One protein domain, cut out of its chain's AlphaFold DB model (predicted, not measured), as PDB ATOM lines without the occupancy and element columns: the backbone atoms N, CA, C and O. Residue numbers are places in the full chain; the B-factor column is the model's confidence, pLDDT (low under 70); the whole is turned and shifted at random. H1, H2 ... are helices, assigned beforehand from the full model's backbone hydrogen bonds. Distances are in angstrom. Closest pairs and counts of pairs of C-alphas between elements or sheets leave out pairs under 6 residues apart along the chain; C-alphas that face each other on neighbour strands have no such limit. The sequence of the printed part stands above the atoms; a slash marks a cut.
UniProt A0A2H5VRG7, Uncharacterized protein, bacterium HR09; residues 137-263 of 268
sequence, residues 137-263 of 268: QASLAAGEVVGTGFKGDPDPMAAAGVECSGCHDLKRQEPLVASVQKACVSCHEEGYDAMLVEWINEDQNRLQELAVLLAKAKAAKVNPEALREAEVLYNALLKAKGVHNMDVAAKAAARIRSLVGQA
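What this domain is: This is residues 137 to 263 of the 268 residues of an uncharacterized protein of bacterium HR09 (UniProt A0A2H5VRG7). Three helices, H5, H6 and H7, form an up-and-down bundle in which each runs against the one before it, and H5 is so long that its first part reaches well past the other two. Near that far end H4 packs steeply on the first residues of H5 with H3 beside it, while H1, H2 and the unnamed residues 142 to 155 lie on the side of H6 and H7 away from H5. The printed part has 127 residues with seven named helices, H1 to H7 in order along the chain, and no named strand; the class is all helix. It is only just compact, close to loose, with a radius of gyration of the C-alphas of 16.2 A, and it is a rod spanning 49 by 24 by 23 A.

Where its parts are: H1, residues 137 to 141, begins at C-alpha 137 at (203.775, 266.051, 171.576). H2 is residues 156 to 159, and H3 is residues 164 to 167. H4, residues 176 to 184, is 12.7 A long from first to last C-alpha. H5, residues 192 to 219, begins at C-alpha 192 at (222.791, 267.070, 178.424) and is 40.9 A long. H6, residues 224 to 240, is 24.2 A long. H7, residues 246 to 261, is 21.7 A long and ends at C-alpha 261 at (193.593, 264.023, 196.505).

How they stand to each other: H5 and H6 are a helical hairpin at a shallow tilt of 23 degrees, opposite ways; H5 touches H6 with residues 207 to 218 alone, and their closest C-alphas, of Leu 207 and Leu 238, are 6.9 A apart. H6 and H7 are a second helical hairpin, at a shallow tilt of 21 degrees, opposite ways, with the C-alphas of Ala 230 and Ile 256 closest at 4.9 A. H5 and H7 touch and run the same way at a shallow tilt of 15 degrees; their closest C-alphas, of Ala 217 and Val 260, are 6.0 A apart. H4 touches H5 at residues 192 to 197 of H5 alone, at a steep tilt of 51 degrees, opposite ways, with the C-alphas of Gln 181 and Asp 193 closest at 4.3 A. H3 touches H4, where the C-alphas of Cys 167 and Ala 183 are closest at 5.3 A. H1 touches residues 239 to 240 of H6 alone, the C-alphas of Gln 137 and Ala 240 being closest at 4.3 A. H1 and H2 are close but not clearly touching, with the C-alphas of Ala 141 and Ala 158 closest at 6.0 A. Every O i to N i+4 pair is within hydrogen-bond range in H1, H4, H6 and H7, and 23 of 24 are in H5; H2 and H3 are too short for such a pair, and their single O i to N i+3 pair is within range in H3 but not in H2.

The domain as a whole: The two C-alphas farthest apart, of Ser 186 and Lys 221, are 49.7 A apart. The printed part has no cut. The link from H1 to H2, 14 residues, is long. The mean pLDDT of the printed part is 94.6, and residues 262 to 263 are under 70.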
ATOM      1  N   GLN A 137     202.397 265.591 171.401       97.69
ATOM      2  CA  GLN A 137     203.775 266.051 171.576       97.69
ATOM      3  C   GLN A 137     203.910 267.529 171.195       97.69
ATOM      4  O   GLN A 137     204.423 268.327 171.974       97.69
ATOM      5  N   ALA A 138     203.391 267.902 170.020       97.00
ATOM      6  CA  ALA A 138     203.462 269.272 169.517       97.00
ATOM      7  C   ALA A 138     202.688 270.260 170.405       97.00
ATOM      8  O   ALA A 138     203.168 271.359 170.664       97.00
ATOM      9  N   SER A 139     201.510 269.866 170.898       97.06
ATOM     10  CA  SER A 139     200.719 270.708 171.805       97.06
ATOM     11  C   SER A 139     201.440 270.887 173.136       97.06
ATOM     12  O   SER A 139     201.524 272.009 173.624       97.06
ATOM     13  N   LEU A 140     202.012 269.811 173.690       98.38
ATOM     14  CA  LEU A 140     202.723 269.878 174.965       98.38
ATOM     15  C   LEU A 140     203.949 270.795 174.872       98.38
ATOM     16  O   LEU A 140     204.128 271.647 175.740       98.38
ATOM     17  N   ALA A 141     204.723 270.697 173.786       98.12
ATOM     18  CA  ALA A 141     205.823 271.621 173.501       98.12
ATOM     19  C   ALA A 141     205.351 273.085 173.418       98.12
ATOM     20  O   ALA A 141     206.005 273.981 173.942       98.12
ATOM     21  N   ALA A 142     204.170 273.331 172.843       97.69
ATOM     22  CA  ALA A 142     203.549 274.656 172.785       97.69
ATOM     23  C   ALA A 142     202.910 275.121 174.112       97.69
ATOM     24  O   ALA A 142     202.324 276.201 174.162       97.69
ATOM     25  N   GLY A 143     203.006 274.329 175.182       97.88
ATOM     26  CA  GLY A 143     202.465 274.668 176.497       97.88
ATOM     27  C   GLY A 143     201.008 274.249 176.710       97.88
ATOM     28  O   GLY A 143     200.369 274.706 177.654       97.88
ATOM     29  N   GLU A 144     200.448 273.381 175.866       97.75
ATOM     30  CA  GLU A 144     199.050 272.947 175.942       97.75
ATOM     31  C   GLU A 144     198.912 271.426 176.082       97.75
ATOM     32  O   GLU A 144     199.563 270.646 175.391       97.75
ATOM     33  N   VAL A 145     197.974 270.967 176.913       96.88
ATOM     34  CA  VAL A 145     197.630 269.542 176.990       96.88
ATOM     35  C   VAL A 145     196.333 269.290 176.224       96.88
ATOM     36  O   VAL A 145     195.223 269.505 176.729       96.88
ATOM     37  N   VAL A 146     196.481 268.842 174.975       93.25
ATOM     38  CA  VAL A 146     195.374 268.685 174.020       93.25
ATOM     39  C   VAL A 146     194.201 267.889 174.606       93.25
ATOM     40  O   VAL A 146     194.374 266.825 175.198       93.25
ATOM     41  N   GLY A 147     192.986 268.421 174.445       92.50
ATOM     42  CA  GLY A 147     191.746 267.782 174.902       92.50
ATOM     43  C   GLY A 147     191.402 267.969 176.384       92.50
ATOM     44  O   GLY A 147     190.392 267.430 176.826       92.50
ATOM     45  N   THR A 148     192.197 268.727 177.149       90.50
ATOM     46  CA  THR A 148     191.998 268.892 178.608       90.50
ATOM     47  C   THR A 148     191.763 270.342 179.043       90.50
ATOM     48  O   THR A 148     191.360 270.586 180.175       90.50
ATOM     49  N   GLY A 149     192.044 271.316 178.167       92.19
ATOM     50  CA  GLY A 149     192.012 272.748 178.491       92.19
ATOM     51  C   GLY A 149     193.168 273.225 179.379       92.19
ATOM     52  O   GLY A 149     193.288 274.426 179.613       92.19
ATOM     53  N   PHE A 150     194.031 272.318 179.849       97.06
ATOM     54  CA  PHE A 150     195.193 272.655 180.661       97.06
ATOM     55  C   PHE A 150     196.272 273.328 179.809       97.06
ATOM     56  O   PHE A 150     196.638 272.818 178.744       97.06
ATOM     57  N   LYS A 151     196.785 274.461 180.294       97.12
ATOM     58  CA  LYS A 151     197.825 275.255 179.637       97.12
ATOM     59  C   LYS A 151     198.890 275.694 180.637       97.12
ATOM     60  O   LYS A 151     198.609 275.833 181.827       97.12
ATOM     61  N   GLY A 152     200.085 275.944 180.130       96.81
ATOM     62  CA  GLY A 152     201.195 276.575 180.824       96.81
ATOM     63  C   GLY A 152     202.078 277.308 179.823       96.81
ATOM     64  O   GLY A 152     201.616 277.692 178.748       96.81
ATOM     65  N   ASP A 153     203.339 277.500 180.186       98.00
ATOM     66  CA  ASP A 153     204.297 278.166 179.315       98.00
ATOM     67  C   ASP A 153     204.818 277.189 178.243       98.00
ATOM     68  O   ASP A 153     204.948 275.986 178.516       98.00
ATOM     69  N   PRO A 154     205.112 277.668 177.022       97.75
ATOM     70  CA  PRO A 154     205.793 276.861 176.020       97.75
ATOM     71  C   PRO A 154     207.149 276.363 176.526       97.75
ATOM     72  O   PRO A 154     207.804 277.018 177.339       97.75
ATOM     73  N   ASP A 155     207.585 275.215 176.014       97.94
ATOM     74  CA  ASP A 155     208.918 274.692 176.295       97.94
ATOM     75  C   ASP A 155     209.994 275.704 175.841       97.94
ATOM     76  O   ASP A 155     209.840 276.298 174.772       97.94
ATOM     77  N   PRO A 156     211.086 275.924 176.600       96.94
ATOM     78  CA  PRO A 156     212.110 276.901 176.230       96.94
ATOM     79  C   PRO A 156     212.751 276.670 174.856       96.94
ATOM     80  O   PRO A 156     213.029 277.642 174.153       96.94
ATOM     81  N   MET A 157     212.972 275.416 174.442       96.50
ATOM     82  CA  MET A 157     213.512 275.110 173.113       96.50
ATOM     83  C   MET A 157     212.458 275.373 172.037       96.50
ATOM     84  O   MET A 157     212.759 276.005 171.024       96.50
ATOM     85  N   ALA A 158     211.206 274.973 172.277       95.75
ATOM     86  CA  ALA A 158     210.103 275.279 171.366       95.75
ATOM     87  C   ALA A 158     209.886 276.799 171.211       95.75
ATOM     88  O   ALA A 158     209.747 277.298 170.095       95.75
ATOM     89  N   ALA A 159     209.927 277.555 172.312       97.31
ATOM     90  CA  ALA A 159     209.820 279.014 172.332       97.31
ATOM     91  C   ALA A 159     210.990 279.701 171.610       97.31
ATOM     92  O   ALA A 159     210.808 280.755 171.001       97.31
ATOM     93  N   ALA A 160     212.179 279.092 171.647       96.94
ATOM     94  CA  ALA A 160     213.357 279.535 170.906       96.94
ATOM     95  C   ALA A 160     213.334 279.143 169.413       96.94
ATOM     96  O   ALA A 160     214.266 279.480 168.683       96.94
ATOM     97  N   GLY A 161     212.285 278.459 168.941       95.62
ATOM     98  CA  GLY A 161     212.130 278.059 167.541       95.62
ATOM     99  C   GLY A 161     212.861 276.768 167.167       95.62
ATOM    100  O   GLY A 161     213.141 276.543 165.988       95.62
ATOM    101  N   VAL A 162     213.195 275.913 168.139       95.75
ATOM    102  CA  VAL A 162     213.727 274.576 167.855       95.75
ATOM    103  C   VAL A 162     212.601 273.694 167.317       95.75
ATOM    104  O   VAL A 162     211.681 273.299 168.031       95.75
ATOM    105  N   GLU A 163     212.690 273.374 166.031       94.44
ATOM    106  CA  GLU A 163     211.754 272.489 165.339       94.44
ATOM    107  C   GLU A 163     211.943 271.018 165.748       94.44
ATOM    108  O   GLU A 163     213.023 270.604 166.173       94.44
ATOM    109  N   CYS A 164     210.929 270.174 165.513       94.94
ATOM    110  CA  CYS A 164     210.976 268.744 165.857       94.94
ATOM    111  C   CYS A 164     212.209 268.033 165.270       94.94
ATOM    112  O   CYS A 164     212.816 267.191 165.930       94.94
ATOM    113  N   SER A 165     212.595 268.387 164.039       92.69
ATOM    114  CA  SER A 165     213.756 267.817 163.346       92.69
ATOM    115  C   SER A 165     215.108 268.255 163.916       92.69
ATOM    116  O   SER A 165     216.126 267.684 163.537       92.69
ATOM    117  N   GLY A 166     215.133 269.257 164.800       93.88
ATOM    118  CA  GLY A 166     216.330 269.637 165.550       93.88
ATOM    119  C   GLY A 166     216.757 268.549 166.538       93.88
ATOM    120  O   GLY A 166     217.947 268.354 166.756       93.88
ATOM    121  N   CYS A 167     215.793 267.787 167.064       94.94
ATOM    122  CA  CYS A 167     216.040 266.662 167.968       94.94
ATOM    123  C   CYS A 167     215.810 265.302 167.290       94.94
ATOM    124  O   CYS A 167     216.548 264.347 167.529       94.94
ATOM    125  N   HIS A 168     214.789 265.199 166.435       93.88
ATOM    126  CA  HIS A 168     214.380 263.956 165.787       93.88
ATOM    127  C   HIS A 168     214.934 263.837 164.365       93.88
ATOM    128  O   HIS A 168     214.412 264.436 163.424       93.88
ATOM    129  N   ASP A 169     215.938 262.980 164.183       90.25
ATOM    130  CA  ASP A 169     216.461 262.638 162.858       90.25
ATOM    131  C   ASP A 169     215.832 261.342 162.324       90.25
ATOM    132  O   ASP A 169     216.161 260.237 162.758       90.25
ATOM    133  N   LEU A 170     214.944 261.488 161.337       87.44
ATOM    134  CA  LEU A 170     214.219 260.389 160.689       87.44
ATOM    135  C   LEU A 170     215.103 259.531 159.764       87.44
ATOM    136  O   LEU A 170     214.648 258.503 159.266       87.44
ATOM    137  N   LYS A 171     216.349 259.945 159.496       85.19
ATOM    138  CA  LYS A 171     217.301 259.198 158.651       85.19
ATOM    139  C   LYS A 171     218.174 258.246 159.461       85.19
ATOM    140  O   LYS A 171     218.781 257.339 158.888       85.19
ATOM    141  N   ARG A 172     218.278 258.466 160.771       83.44
ATOM    142  CA  ARG A 172     219.091 257.642 161.662       83.44
ATOM    143  C   ARG A 172     218.392 256.315 161.943       83.44
ATOM    144  O   ARG A 172     217.206 256.275 162.244       83.44
ATOM    145  N   GLN A 173     219.154 255.228 161.846       84.19
ATOM    146  CA  GLN A 173     218.684 253.866 162.144       84.19
ATOM    147  C   GLN A 173     218.938 253.455 163.601       84.19
ATOM    148  O   GLN A 173     218.559 252.366 164.023       84.19
ATOM    149  N   GLU A 174     219.616 254.309 164.363       89.94
ATOM    150  CA  GLU A 174     219.859 254.099 165.784       89.94
ATOM    151  C   GLU A 174     218.568 254.237 166.611       89.94
ATOM    152  O   GLU A 174     217.626 254.911 166.185       89.94
ATOM    153  N   PRO A 175     218.506 253.612 167.806       93.00
ATOM    154  CA  PRO A 175     217.370 253.763 168.704       93.00
ATOM    155  C   PRO A 175     217.045 255.235 168.965       93.00
ATOM    156  O   PRO A 175     217.946 256.050 169.164       93.00
ATOM    157  N   LEU A 176     215.748 255.560 169.016       91.44
ATOM    158  CA  LEU A 176     215.252 256.936 169.108       91.44
ATOM    159  C   LEU A 176     215.951 257.753 170.205       91.44
ATOM    160  O   LEU A 176     216.427 258.849 169.935       91.44
ATOM    161  N   VAL A 177     216.042 257.211 171.423       94.12
ATOM    162  CA  VAL A 177     216.654 257.920 172.557       94.12
ATOM    163  C   VAL A 177     218.123 258.229 172.278       94.12
ATOM    164  O   VAL A 177     218.517 259.382 172.391       94.12
ATOM    165  N   ALA A 178     218.905 257.249 171.819       93.81
ATOM    166  CA  ALA A 178     220.321 257.445 171.497       93.81
ATOM    167  C   ALA A 178     220.530 258.505 170.399       93.81
ATOM    168  O   ALA A 178     221.441 259.331 170.481       93.81
ATOM    169  N   SER A 179     219.640 258.527 169.402       95.06
ATOM    170  CA  SER A 179     219.641 259.541 168.346       95.06
ATOM    171  C   SER A 179     219.430 260.952 168.905       95.06
ATOM    172  O   SER A 179     220.189 261.864 168.568       95.06
ATOM    173  N   VAL A 180     218.438 261.117 169.789       95.62
ATOM    174  CA  VAL A 180     218.090 262.408 170.401       95.62
ATOM    175  C   VAL A 180     219.163 262.860 171.396       95.62
ATOM    176  O   VAL A 180     219.526 264.031 171.384       95.62
ATOM    177  N   GLN A 181     219.754 261.950 172.178       94.88
ATOM    178  CA  GLN A 181     220.878 262.259 173.078       94.88
ATOM    179  C   GLN A 181     222.024 262.960 172.338       94.88
ATOM    180  O   GLN A 181     222.522 263.997 172.773       94.88
ATOM    181  N   LYS A 182     222.391 262.446 171.157       93.56
ATOM    182  CA  LYS A 182     223.404 263.071 170.293       93.56
ATOM    183  C   LYS A 182     222.975 264.437 169.755       93.56
ATOM    184  O   LYS A 182     223.833 265.268 169.475       93.56
ATOM    185  N   ALA A 183     221.677 264.656 169.547       94.81
ATOM    186  CA  ALA A 183     221.164 265.943 169.093       94.81
ATOM    187  C   ALA A 183     221.279 267.007 170.195       94.81
ATOM    188  O   ALA A 183     221.675 268.132 169.898       94.81
ATOM    189  N   CYS A 184     221.037 266.646 171.462       94.50
ATOM    190  CA  CYS A 184     221.184 267.553 172.605       94.50
ATOM    191  C   CYS A 184     222.587 268.179 172.654       94.50
ATOM    192  O   CYS A 184     222.725 269.402 172.657       94.50
ATOM    193  N   VAL A 185     223.629 267.349 172.581       94.62
ATOM    194  CA  VAL A 185     225.035 267.797 172.663       94.62
ATOM    195  C   VAL A 185     225.562 268.458 171.381       94.62
ATOM    196  O   VAL A 185     226.724 268.840 171.303       94.62
ATOM    197  N   SER A 186     224.722 268.609 170.349       93.56
ATOM    198  CA  SER A 186     225.066 269.413 169.168       93.56
ATOM    199  C   SER A 186     224.850 270.915 169.385       93.56
ATOM    200  O   SER A 186     225.403 271.726 168.644       93.56
ATOM    201  N   CYS A 187     224.053 271.285 170.395       94.81
ATOM    202  CA  CYS A 187     223.780 272.670 170.792       94.81
ATOM    203  C   CYS A 187     224.161 272.948 172.255       94.81
ATOM    204  O   CYS A 187     224.499 274.083 172.584       94.81
ATOM    205  N   HIS A 188     224.116 271.930 173.118       95.38
ATOM    206  CA  HIS A 188     224.434 272.022 174.542       95.38
ATOM    207  C   HIS A 188     225.755 271.323 174.891       95.38
ATOM    208  O   HIS A 188     226.315 270.577 174.090       95.38
ATOM    209  N   GLU A 189     226.250 271.581 176.099       94.31
ATOM    210  CA  GLU A 189     227.457 270.957 176.642       94.31
ATOM    211  C   GLU A 189     227.268 269.469 176.985       94.31
ATOM    212  O   GLU A 189     226.150 268.951 177.068       94.31
ATOM    213  N   GLU A 190     228.391 268.774 177.174       91.88
ATOM    214  CA  GLU A 190     228.419 267.371 177.596       91.88
ATOM    215  C   GLU A 190     227.673 267.183 178.931       91.88
ATOM    216  O   GLU A 190     227.775 268.016 179.832       91.88
ATOM    217  N   GLY A 191     226.893 266.104 179.053       91.06
ATOM    218  CA  GLY A 191     226.002 265.846 180.190       91.06
ATOM    219  C   GLY A 191     224.519 266.085 179.882       91.06
ATOM    220  O   GLY A 191     223.656 265.472 180.514       91.06
ATOM    221  N   TYR A 192     224.186 266.895 178.868       92.62
ATOM    222  CA  TYR A 192     222.791 267.070 178.424       92.62
ATOM    223  C   TYR A 192     222.197 265.808 177.778       92.62
ATOM    224  O   TYR A 192     220.986 265.590 177.806       92.62
ATOM    225  N   ASP A 193     223.043 264.945 177.229       91.38
ATOM    226  CA  ASP A 193     222.681 263.609 176.770       91.38
ATOM    227  C   ASP A 193     222.219 262.695 177.918       91.38
ATOM    228  O   ASP A 193     221.254 261.943 177.756       91.38
ATOM    229  N   ALA A 194     222.860 262.768 179.087       94.69
ATOM    230  CA  ALA A 194     222.431 262.039 180.282       94.69
ATOM    231  C   ALA A 194     221.120 262.604 180.855       94.69
ATOM    232  O   ALA A 194     220.219 261.837 181.205       94.69
ATOM    233  N   MET A 195     220.969 263.933 180.852       95.00
ATOM    234  CA  MET A 195     219.765 264.625 181.330       95.00
ATOM    235  C   MET A 195     218.488 264.167 180.611       95.00
ATOM    236  O   MET A 195     217.444 264.012 181.242       95.00
ATOM    237  N   LEU A 196     218.557 263.869 179.309       94.75
ATOM    238  CA  LEU A 196     217.405 263.328 178.581       94.75
ATOM    239  C   LEU A 196     216.894 262.016 179.198       94.75
ATOM    240  O   LEU A 196     215.687 261.807 179.313       94.75
ATOM    241  N   VAL A 197     217.802 261.121 179.590       95.12
ATOM    242  CA  VAL A 197     217.433 259.834 180.196       95.12
ATOM    243  C   VAL A 197     216.810 260.054 181.571       95.12
ATOM    244  O   VAL A 197     215.820 259.402 181.903       95.12
ATOM    245  N   GLU A 198     217.337 261.003 182.342       96.31
ATOM    246  CA  GLU A 198     216.760 261.403 183.627       96.31
ATOM    247  C   GLU A 198     215.329 261.921 183.458       96.31
ATOM    248  O   GLU A 198     214.429 261.434 184.140       96.31
ATOM    249  N   TRP A 199     215.081 262.811 182.492       96.94
ATOM    250  CA  TRP A 199     213.738 263.324 182.202       96.94
ATOM    251  C   TRP A 199     212.763 262.233 181.762       96.94
ATOM    252  O   TRP A 199     211.617 262.211 182.215       96.94
ATOM    253  N   ILE A 200     213.205 261.299 180.911       96.81
ATOM    254  CA  ILE A 200     212.384 260.151 180.499       96.81
ATOM    255  C   ILE A 200     211.988 259.322 181.723       96.81
ATOM    256  O   ILE A 200     210.814 258.980 181.879       96.81
ATOM    257  N   ASN A 201     212.948 259.007 182.591       97.44
ATOM    258  CA  ASN A 201     212.701 258.213 183.790       97.44
ATOM    259  C   ASN A 201     211.792 258.955 184.779       97.44
ATOM    260  O   ASN A 201     210.884 258.354 185.354       97.44
ATOM    261  N   GLU A 202     211.992 260.261 184.954       97.75
ATOM    262  CA  GLU A 202     211.151 261.097 185.809       97.75
ATOM    263  C   GLU A 202     209.697 261.120 185.317       97.75
ATOM    264  O   GLU A 202     208.773 260.917 186.109       97.75
ATOM    265  N   ASP A 203     209.472 261.302 184.011       97.69
ATOM    266  CA  ASP A 203     208.130 261.275 183.419       97.69
ATOM    267  C   ASP A 203     207.468 259.896 183.554       97.69
ATOM    268  O   ASP A 203     206.301 259.794 183.939       97.69
ATOM    269  N   GLN A 204     208.212 258.812 183.316       97.88
ATOM    270  CA  GLN A 204     207.699 257.449 183.482       97.88
ATOM    271  C   GLN A 204     207.276 257.161 184.925       97.88
ATOM    272  O   GLN A 204     206.167 256.667 185.151       97.88
ATOM    273  N   ASN A 205     208.115 257.521 185.898       98.06
ATOM    274  CA  ASN A 205     207.806 257.363 187.318       98.06
ATOM    275  C   ASN A 205     206.570 258.184 187.701       98.06
ATOM    276  O   ASN A 205     205.645 257.667 188.330       98.06
ATOM    277  N   ARG A 206     206.498 259.441 187.243       97.62
ATOM    278  CA  ARG A 206     205.340 260.319 187.447       97.62
ATOM    279  C   ARG A 206     204.056 259.682 186.924       97.62
ATOM    280  O   ARG A 206     203.058 259.633 187.642       97.62
ATOM    281  N   LEU A 207     204.061 259.181 185.690       98.25
ATOM    282  CA  LEU A 207     202.894 258.535 185.087       98.25
ATOM    283  C   LEU A 207     202.492 257.266 185.852       98.25
ATOM    284  O   LEU A 207     201.303 257.049 186.088       98.25
ATOM    285  N   GLN A 208     203.455 256.465 186.311       98.19
ATOM    286  CA  GLN A 208     203.176 255.273 187.110       98.19
ATOM    287  C   GLN A 208     202.516 255.613 188.456       98.19
ATOM    288  O   GLN A 208     201.515 254.996 188.828       98.19
ATOM    289  N   GLU A 209     203.024 256.621 189.170       97.50
ATOM    290  CA  GLU A 209     202.422 257.105 190.418       97.50
ATOM    291  C   GLU A 209     200.984 257.589 190.211       97.50
ATOM    292  O   GLU A 209     200.083 257.242 190.983       97.50
ATOM    293  N   LEU A 210     200.754 258.379 189.157       97.69
ATOM    294  CA  LEU A 210     199.430 258.896 188.825       97.69
ATOM    295  C   LEU A 210     198.456 257.767 188.478       97.69
ATOM    296  O   LEU A 210     197.313 257.804 188.926       97.69
ATOM    297  N   ALA A 211     198.898 256.738 187.750       98.25
ATOM    298  CA  ALA A 211     198.069 255.578 187.434       98.25
ATOM    299  C   ALA A 211     197.582 254.862 188.706       98.25
ATOM    300  O   ALA A 211     196.393 254.556 188.839       98.25
ATOM    301  N   VAL A 212     198.480 254.644 189.675       97.38
ATOM    302  CA  VAL A 212     198.135 254.046 190.977       97.38
ATOM    303  C   VAL A 212     197.167 254.941 191.751       97.38
ATOM    304  O   VAL A 212     196.198 254.448 192.336       97.38
ATOM    305  N   LEU A 213     197.405 256.254 191.756       96.12
ATOM    306  CA  LEU A 213     196.542 257.219 192.431       96.12
ATOM    307  C   LEU A 213     195.124 257.232 191.841       96.12
ATOM    308  O   LEU A 213     194.153 257.163 192.594       96.12
ATOM    309  N   LEU A 214     194.996 257.266 190.513       96.94
ATOM    310  CA  LEU A 214     193.706 257.236 189.817       96.94
ATOM    311  C   LEU A 214     192.944 255.936 190.089       96.94
ATOM    312  O   LEU A 214     191.744 255.972 190.359       96.94
ATOM    313  N   ALA A 215     193.635 254.792 190.105       96.56
ATOM    314  CA  ALA A 215     193.022 253.512 190.453       96.56
ATOM    315  C   ALA A 215     192.466 253.509 191.890       96.56
ATOM    316  O   ALA A 215     191.334 253.074 192.118       96.56
ATOM    317  N   LYS A 216     193.224 254.049 192.856       95.38
ATOM    318  CA  LYS A 216     192.766 254.208 194.247       95.38
ATOM    319  C   LYS A 216     191.575 255.160 194.347       95.38
ATOM    320  O   LYS A 216     190.597 254.831 195.013       95.38
ATOM    321  N   ALA A 217     191.624 256.299 193.661       94.81
ATOM    322  CA  ALA A 217     190.543 257.279 193.634       94.81
ATOM    323  C   ALA A 217     189.244 256.690 193.054       94.81
ATOM    324  O   ALA A 217     188.159 256.870 193.610       94.81
ATOM    325  N   LYS A 218     189.358 255.896 191.987       95.00
ATOM    326  CA  LYS A 218     188.237 255.157 191.400       95.00
ATOM    327  C   LYS A 218     187.628 254.153 192.378       95.00
ATOM    328  O   LYS A 218     186.408 254.111 192.523       95.00
ATOM    329  N   ALA A 219     188.456 253.385 193.089       95.19
ATOM    330  CA  ALA A 219     187.994 252.443 194.110       95.19
ATOM    331  C   ALA A 219     187.330 253.148 195.308       95.19
ATOM    332  O   ALA A 219     186.329 252.664 195.836       95.19
ATOM    333  N   ALA A 220     187.852 254.313 195.697       93.31
ATOM    334  CA  ALA A 220     187.314 255.149 196.767       93.31
ATOM    335  C   ALA A 220     186.035 255.913 196.378       93.31
ATOM    336  O   ALA A 220     185.450 256.569 197.235       93.31
ATOM    337  N   LYS A 221     185.589 255.822 195.114       91.69
ATOM    338  CA  LYS A 221     184.404 256.521 194.586       91.69
ATOM    339  C   LYS A 221     184.436 258.028 194.871       91.69
ATOM    340  O   LYS A 221     183.438 258.604 195.299       91.69
ATOM    341  N   VAL A 222     185.591 258.655 194.632       90.56
ATOM    342  CA  VAL A 222     185.723 260.121 194.690       90.56
ATOM    343  C   VAL A 222     184.770 260.789 193.693       90.56
ATOM    344  O   VAL A 222     184.170 260.109 192.857       90.56
ATOM    345  N   ASN A 223     184.644 262.119 193.755       93.19
ATOM    346  CA  ASN A 223     183.792 262.881 192.838       93.19
ATOM    347  C   ASN A 223     183.981 262.402 191.372       93.19
ATOM    348  O   ASN A 223     185.086 262.534 190.836       93.19
ATOM    349  N   PRO A 224     182.928 261.860 190.718       93.88
ATOM    350  CA  PRO A 224     183.039 261.276 189.380       93.88
ATOM    351  C   PRO A 224     183.485 262.266 188.303       93.88
ATOM    352  O   PRO A 224     184.153 261.876 187.347       93.88
ATOM    353  N   GLU A 225     183.128 263.542 188.440       95.19
ATOM    354  CA  GLU A 225     183.536 264.585 187.505       95.19
ATOM    355  C   GLU A 225     185.025 264.903 187.645       95.19
ATOM    356  O   GLU A 225     185.742 264.908 186.645       95.19
ATOM    357  N   ALA A 226     185.504 265.064 188.883       94.81
ATOM    358  CA  ALA A 226     186.920 265.298 189.156       94.81
ATOM    359  C   ALA A 226     187.787 264.104 188.729       94.81
ATOM    360  O   ALA A 226     188.851 264.289 188.140       94.81
ATOM    361  N   LEU A 227     187.317 262.873 188.968       96.25
ATOM    362  CA  LEU A 227     187.990 261.662 188.498       96.25
ATOM    363  C   LEU A 227     188.052 261.615 186.967       96.25
ATOM    364  O   LEU A 227     189.109 261.325 186.416       96.25
ATOM    365  N   ARG A 228     186.953 261.944 186.278       96.75
ATOM    366  CA  ARG A 228     186.910 261.994 184.810       96.75
ATOM    367  C   ARG A 228     187.876 263.041 184.253       96.75
ATOM    368  O   ARG A 228     188.602 262.738 183.313       96.75
ATOM    369  N   GLU A 229     187.914 264.245 184.821       96.12
ATOM    370  CA  GLU A 229     188.879 265.285 184.430       96.12
ATOM    371  C   GLU A 229     190.323 264.794 184.623       96.12
ATOM    372  O   GLU A 229     191.153 264.912 183.721       96.12
ATOM    373  N   ALA A 230     190.606 264.164 185.766       97.44
ATOM    374  CA  ALA A 230     191.919 263.629 186.099       97.44
ATOM    375  C   ALA A 230     192.356 262.497 185.148       97.44
ATOM    376  O   ALA A 230     193.502 262.477 184.699       97.44
ATOM    377  N   GLU A 231     191.447 261.584 184.792       97.88
ATOM    378  CA  GLU A 231     191.689 260.512 183.819       97.88
ATOM    379  C   GLU A 231     191.932 261.069 182.405       97.88
ATOM    380  O   GLU A 231     192.817 260.585 181.695       97.88
ATOM    381  N   VAL A 232     191.190 262.100 181.981       97.88
ATOM    382  CA  VAL A 232     191.395 262.751 180.675       97.88
ATOM    383  C   VAL A 232     192.764 263.437 180.625       97.88
ATOM    384  O   VAL A 232     193.512 263.226 179.667       97.88
ATOM    385  N   LEU A 233     193.137 264.174 181.676       97.88
ATOM    386  CA  LEU A 233     194.439 264.837 181.781       97.88
ATOM    387  C   LEU A 233     195.602 263.832 181.804       97.88
ATOM    388  O   LEU A 233     196.574 263.998 181.068       97.88
ATOM    389  N   TYR A 234     195.472 262.740 182.561       98.31
ATOM    390  CA  TYR A 234     196.458 261.657 182.593       98.31
ATOM    391  C   TYR A 234     196.665 261.005 181.221       98.31
ATOM    392  O   TYR A 234     197.800 260.850 180.767       98.31
ATOM    393  N   ASN A 235     195.577 260.654 180.528       98.00
ATOM    394  CA  ASN A 235     195.658 260.023 179.209       98.00
ATOM    395  C   ASN A 235     196.295 260.947 178.162       98.00
ATOM    396  O   ASN A 235     196.989 260.469 177.259       98.00
ATOM    397  N   ALA A 236     196.071 262.257 178.269       97.06
ATOM    398  CA  ALA A 236     196.707 263.233 177.397       97.06
ATOM    399  C   ALA A 236     198.223 263.325 177.657       97.06
ATOM    400  O   ALA A 236     198.999 263.252 176.703       97.06
ATOM    401  N   LEU A 237     198.658 263.367 178.925       97.12
ATOM    402  CA  LEU A 237     200.085 263.346 179.287       97.12
ATOM    403  C   LEU A 237     200.788 262.066 178.818       97.12
ATOM    404  O   LEU A 237     201.856 262.130 178.208       97.12
ATOM    405  N   LEU A 238     200.153 260.905 179.013       97.31
ATOM    406  CA  LEU A 238     200.691 259.611 178.586       97.31
ATOM    407  C   LEU A 238     201.008 259.573 177.080       97.31
ATOM    408  O   LEU A 238     201.993 258.950 176.665       97.31
ATOM    409  N   LYS A 239     200.174 260.226 176.258       96.12
ATOM    410  CA  LYS A 239     200.380 260.357 174.808       96.12
ATOM    411  C   LYS A 239     201.447 261.395 174.473       96.12
ATOM    412  O   LYS A 239     202.246 261.146 173.577       96.12
ATOM    413  N   ALA A 240     201.452 262.526 175.175       96.25
ATOM    414  CA  ALA A 240     202.312 263.665 174.881       96.25
ATOM    415  C   ALA A 240     203.794 263.431 175.209       96.25
ATOM    416  O   ALA A 240     204.637 263.963 174.496       96.25
ATOM    417  N   LYS A 241     204.103 262.579 176.201       96.69
ATOM    418  CA  LYS A 241     205.462 262.310 176.717       96.69
ATOM    419  C   LYS A 241     206.107 263.571 177.298       96.69
ATOM    420  O   LYS A 241     206.457 264.485 176.552       96.69
ATOM    421  N   GLY A 242     206.303 263.596 178.616       96.88
ATOM    422  CA  GLY A 242     206.689 264.790 179.374       96.88
ATOM    423  C   GLY A 242     207.953 265.491 178.880       96.88
ATOM    424  O   GLY A 242     208.034 266.706 178.982       96.88
ATOM    425  N   VAL A 243     208.879 264.766 178.249       96.62
ATOM    426  CA  VAL A 243     210.123 265.315 177.676       96.62
ATOM    427  C   VAL A 243     209.926 266.450 176.669       96.62
ATOM    428  O   VAL A 243     210.864 267.196 176.427       96.62
ATOM    429  N   HIS A 244     208.734 266.597 176.080       97.56
ATOM    430  CA  HIS A 244     208.440 267.723 175.187       97.56
ATOM    431  C   HIS A 244     208.117 269.022 175.940       97.56
ATOM    432  O   HIS A 244     208.139 270.075 175.316       97.56
ATOM    433  N   ASN A 245     207.778 268.949 177.236       98.31
ATOM    434  CA  ASN A 245     207.663 270.080 178.164       98.31
ATOM    435  C   ASN A 245     207.535 269.554 179.612       98.31
ATOM    436  O   ASN A 245     206.434 269.238 180.087       98.31
ATOM    437  N   MET A 246     208.668 269.440 180.314       97.56
ATOM    438  CA  MET A 246     208.716 268.843 181.659       97.56
ATOM    439  C   MET A 246     207.965 269.681 182.704       97.56
ATOM    440  O   MET A 246     207.352 269.124 183.618       97.56
ATOM    441  N   ASP A 247     207.953 271.008 182.548       98.25
ATOM    442  CA  ASP A 247     207.256 271.931 183.450       98.25
ATOM    443  C   ASP A 247     205.732 271.767 183.353       98.25
ATOM    444  O   ASP A 247     205.056 271.530 184.361       98.25
ATOM    445  N   VAL A 248     205.179 271.795 182.136       98.38
ATOM    446  CA  VAL A 248     203.739 271.587 181.927       98.38
ATOM    447  C   VAL A 248     203.322 270.185 182.360       98.38
ATOM    448  O   VAL A 248     202.281 270.040 183.005       98.38
ATOM    449  N   ALA A 249     204.139 269.159 182.100       98.19
ATOM    450  CA  ALA A 249     203.875 267.801 182.576       98.19
ATOM    451  C   ALA A 249     203.815 267.725 184.115       98.19
ATOM    452  O   ALA A 249     202.901 267.109 184.676       98.19
ATOM    453  N   ALA A 250     204.737 268.391 184.817       98.19
ATOM    454  CA  ALA A 250     204.750 268.447 186.277       98.19
ATOM    455  C   ALA A 250     203.539 269.211 186.846       98.19
ATOM    456  O   ALA A 250     202.870 268.715 187.762       98.19
ATOM    457  N   LYS A 251     203.203 270.378 186.279       98.44
ATOM    458  CA  LYS A 251     202.037 271.184 186.686       98.44
ATOM    459  C   LYS A 251     200.721 270.435 186.435       98.44
ATOM    460  O   LYS A 251     199.850 270.401 187.309       98.44
ATOM    461  N   ALA A 252     200.588 269.768 185.290       98.00
ATOM    462  CA  ALA A 252     199.425 268.942 184.973       98.00
ATOM    463  C   ALA A 252     199.302 267.745 185.932       98.00
ATOM    464  O   ALA A 252     198.216 267.456 186.436       98.00
ATOM    465  N   ALA A 253     200.414 267.092 186.279       97.88
ATOM    466  CA  ALA A 253     200.426 266.035 187.288       97.88
ATOM    467  C   ALA A 253     200.001 266.534 188.678       97.88
ATOM    468  O   ALA A 253     199.260 265.846 189.384       97.88
ATOM    469  N   ALA A 254     200.425 267.735 189.079       97.88
ATOM    470  CA  ALA A 254     199.963 268.359 190.317       97.88
ATOM    471  C   ALA A 254     198.448 268.632 190.286       97.88
ATOM    472  O   ALA A 254     197.757 268.360 191.271       97.88
ATOM    473  N   ARG A 255     197.904 269.074 189.143       97.12
ATOM    474  CA  ARG A 255     196.453 269.229 188.949       97.12
ATOM    475  C   ARG A 255     195.710 267.901 189.094       97.12
ATOM    476  O   ARG A 255     194.729 267.858 189.831       97.12
ATOM    477  N   ILE A 256     196.197 266.821 188.474       97.44
ATOM    478  CA  ILE A 256     195.630 265.469 188.637       97.44
ATOM    479  C   ILE A 256     195.595 265.090 190.120       97.44
ATOM    480  O   ILE A 256     194.546 264.697 190.628       97.44
ATOM    481  N   ARG A 257     196.713 265.266 190.839       96.50
ATOM    482  CA  ARG A 257     196.785 264.992 192.282       96.50
ATOM    483  C   ARG A 257     195.785 265.825 193.079       96.50
ATOM    484  O   ARG A 257     195.146 265.286 193.972       96.50
ATOM    485  N   SER A 258     195.598 267.100 192.746       95.25
ATOM    486  CA  SER A 258     194.607 267.956 193.410       95.25
ATOM    487  C   SER A 258     193.169 267.498 193.162       95.25
ATOM    488  O   SER A 258     192.360 267.558 194.084       95.25
ATOM    489  N   LEU A 259     192.845 267.054 191.944       94.94
ATOM    490  CA  LEU A 259     191.498 266.609 191.574       94.94
ATOM    491  C   LEU A 259     191.053 265.381 192.374       94.94
ATOM    492  O   LEU A 259     189.897 265.290 192.775       94.94
ATOM    493  N   VAL A 260     191.973 264.447 192.618       91.62
ATOM    494  CA  VAL A 260     191.651 263.171 193.280       91.62
ATOM    495  C   VAL A 260     192.129 263.077 194.731       91.62
ATOM    496  O   VAL A 260     191.661 262.219 195.474       91.62
ATOM    497  N   GLY A 261     193.039 263.957 195.151       75.94
ATOM    498  CA  GLY A 261     193.593 264.023 196.505       75.94
ATOM    499  C   GLY A 261     192.711 264.766 197.511       75.94
ATOM    500  O   GLY A 261     192.838 264.527 198.705       75.94
ATOM    501  N   GLN A 262     191.770 265.605 197.061       58.03
ATOM    502  CA  GLN A 262     190.783 266.283 197.925       58.03
ATOM    503  C   GLN A 262     189.578 265.394 198.299       58.03
ATOM    504  O   GLN A 262     188.501 265.884 198.638       58.03
ATOM    505  N   ALA A 263     189.733 264.073 198.240       43.94
ATOM    506  CA  ALA A 263     188.689 263.142 198.624       43.94
ATOM    507  C   ALA A 263     188.608 263.012 200.151       43.94
ATOM    508  O   ALA A 263     189.166 262.088 200.741       43.94
TER     509      ALA A 263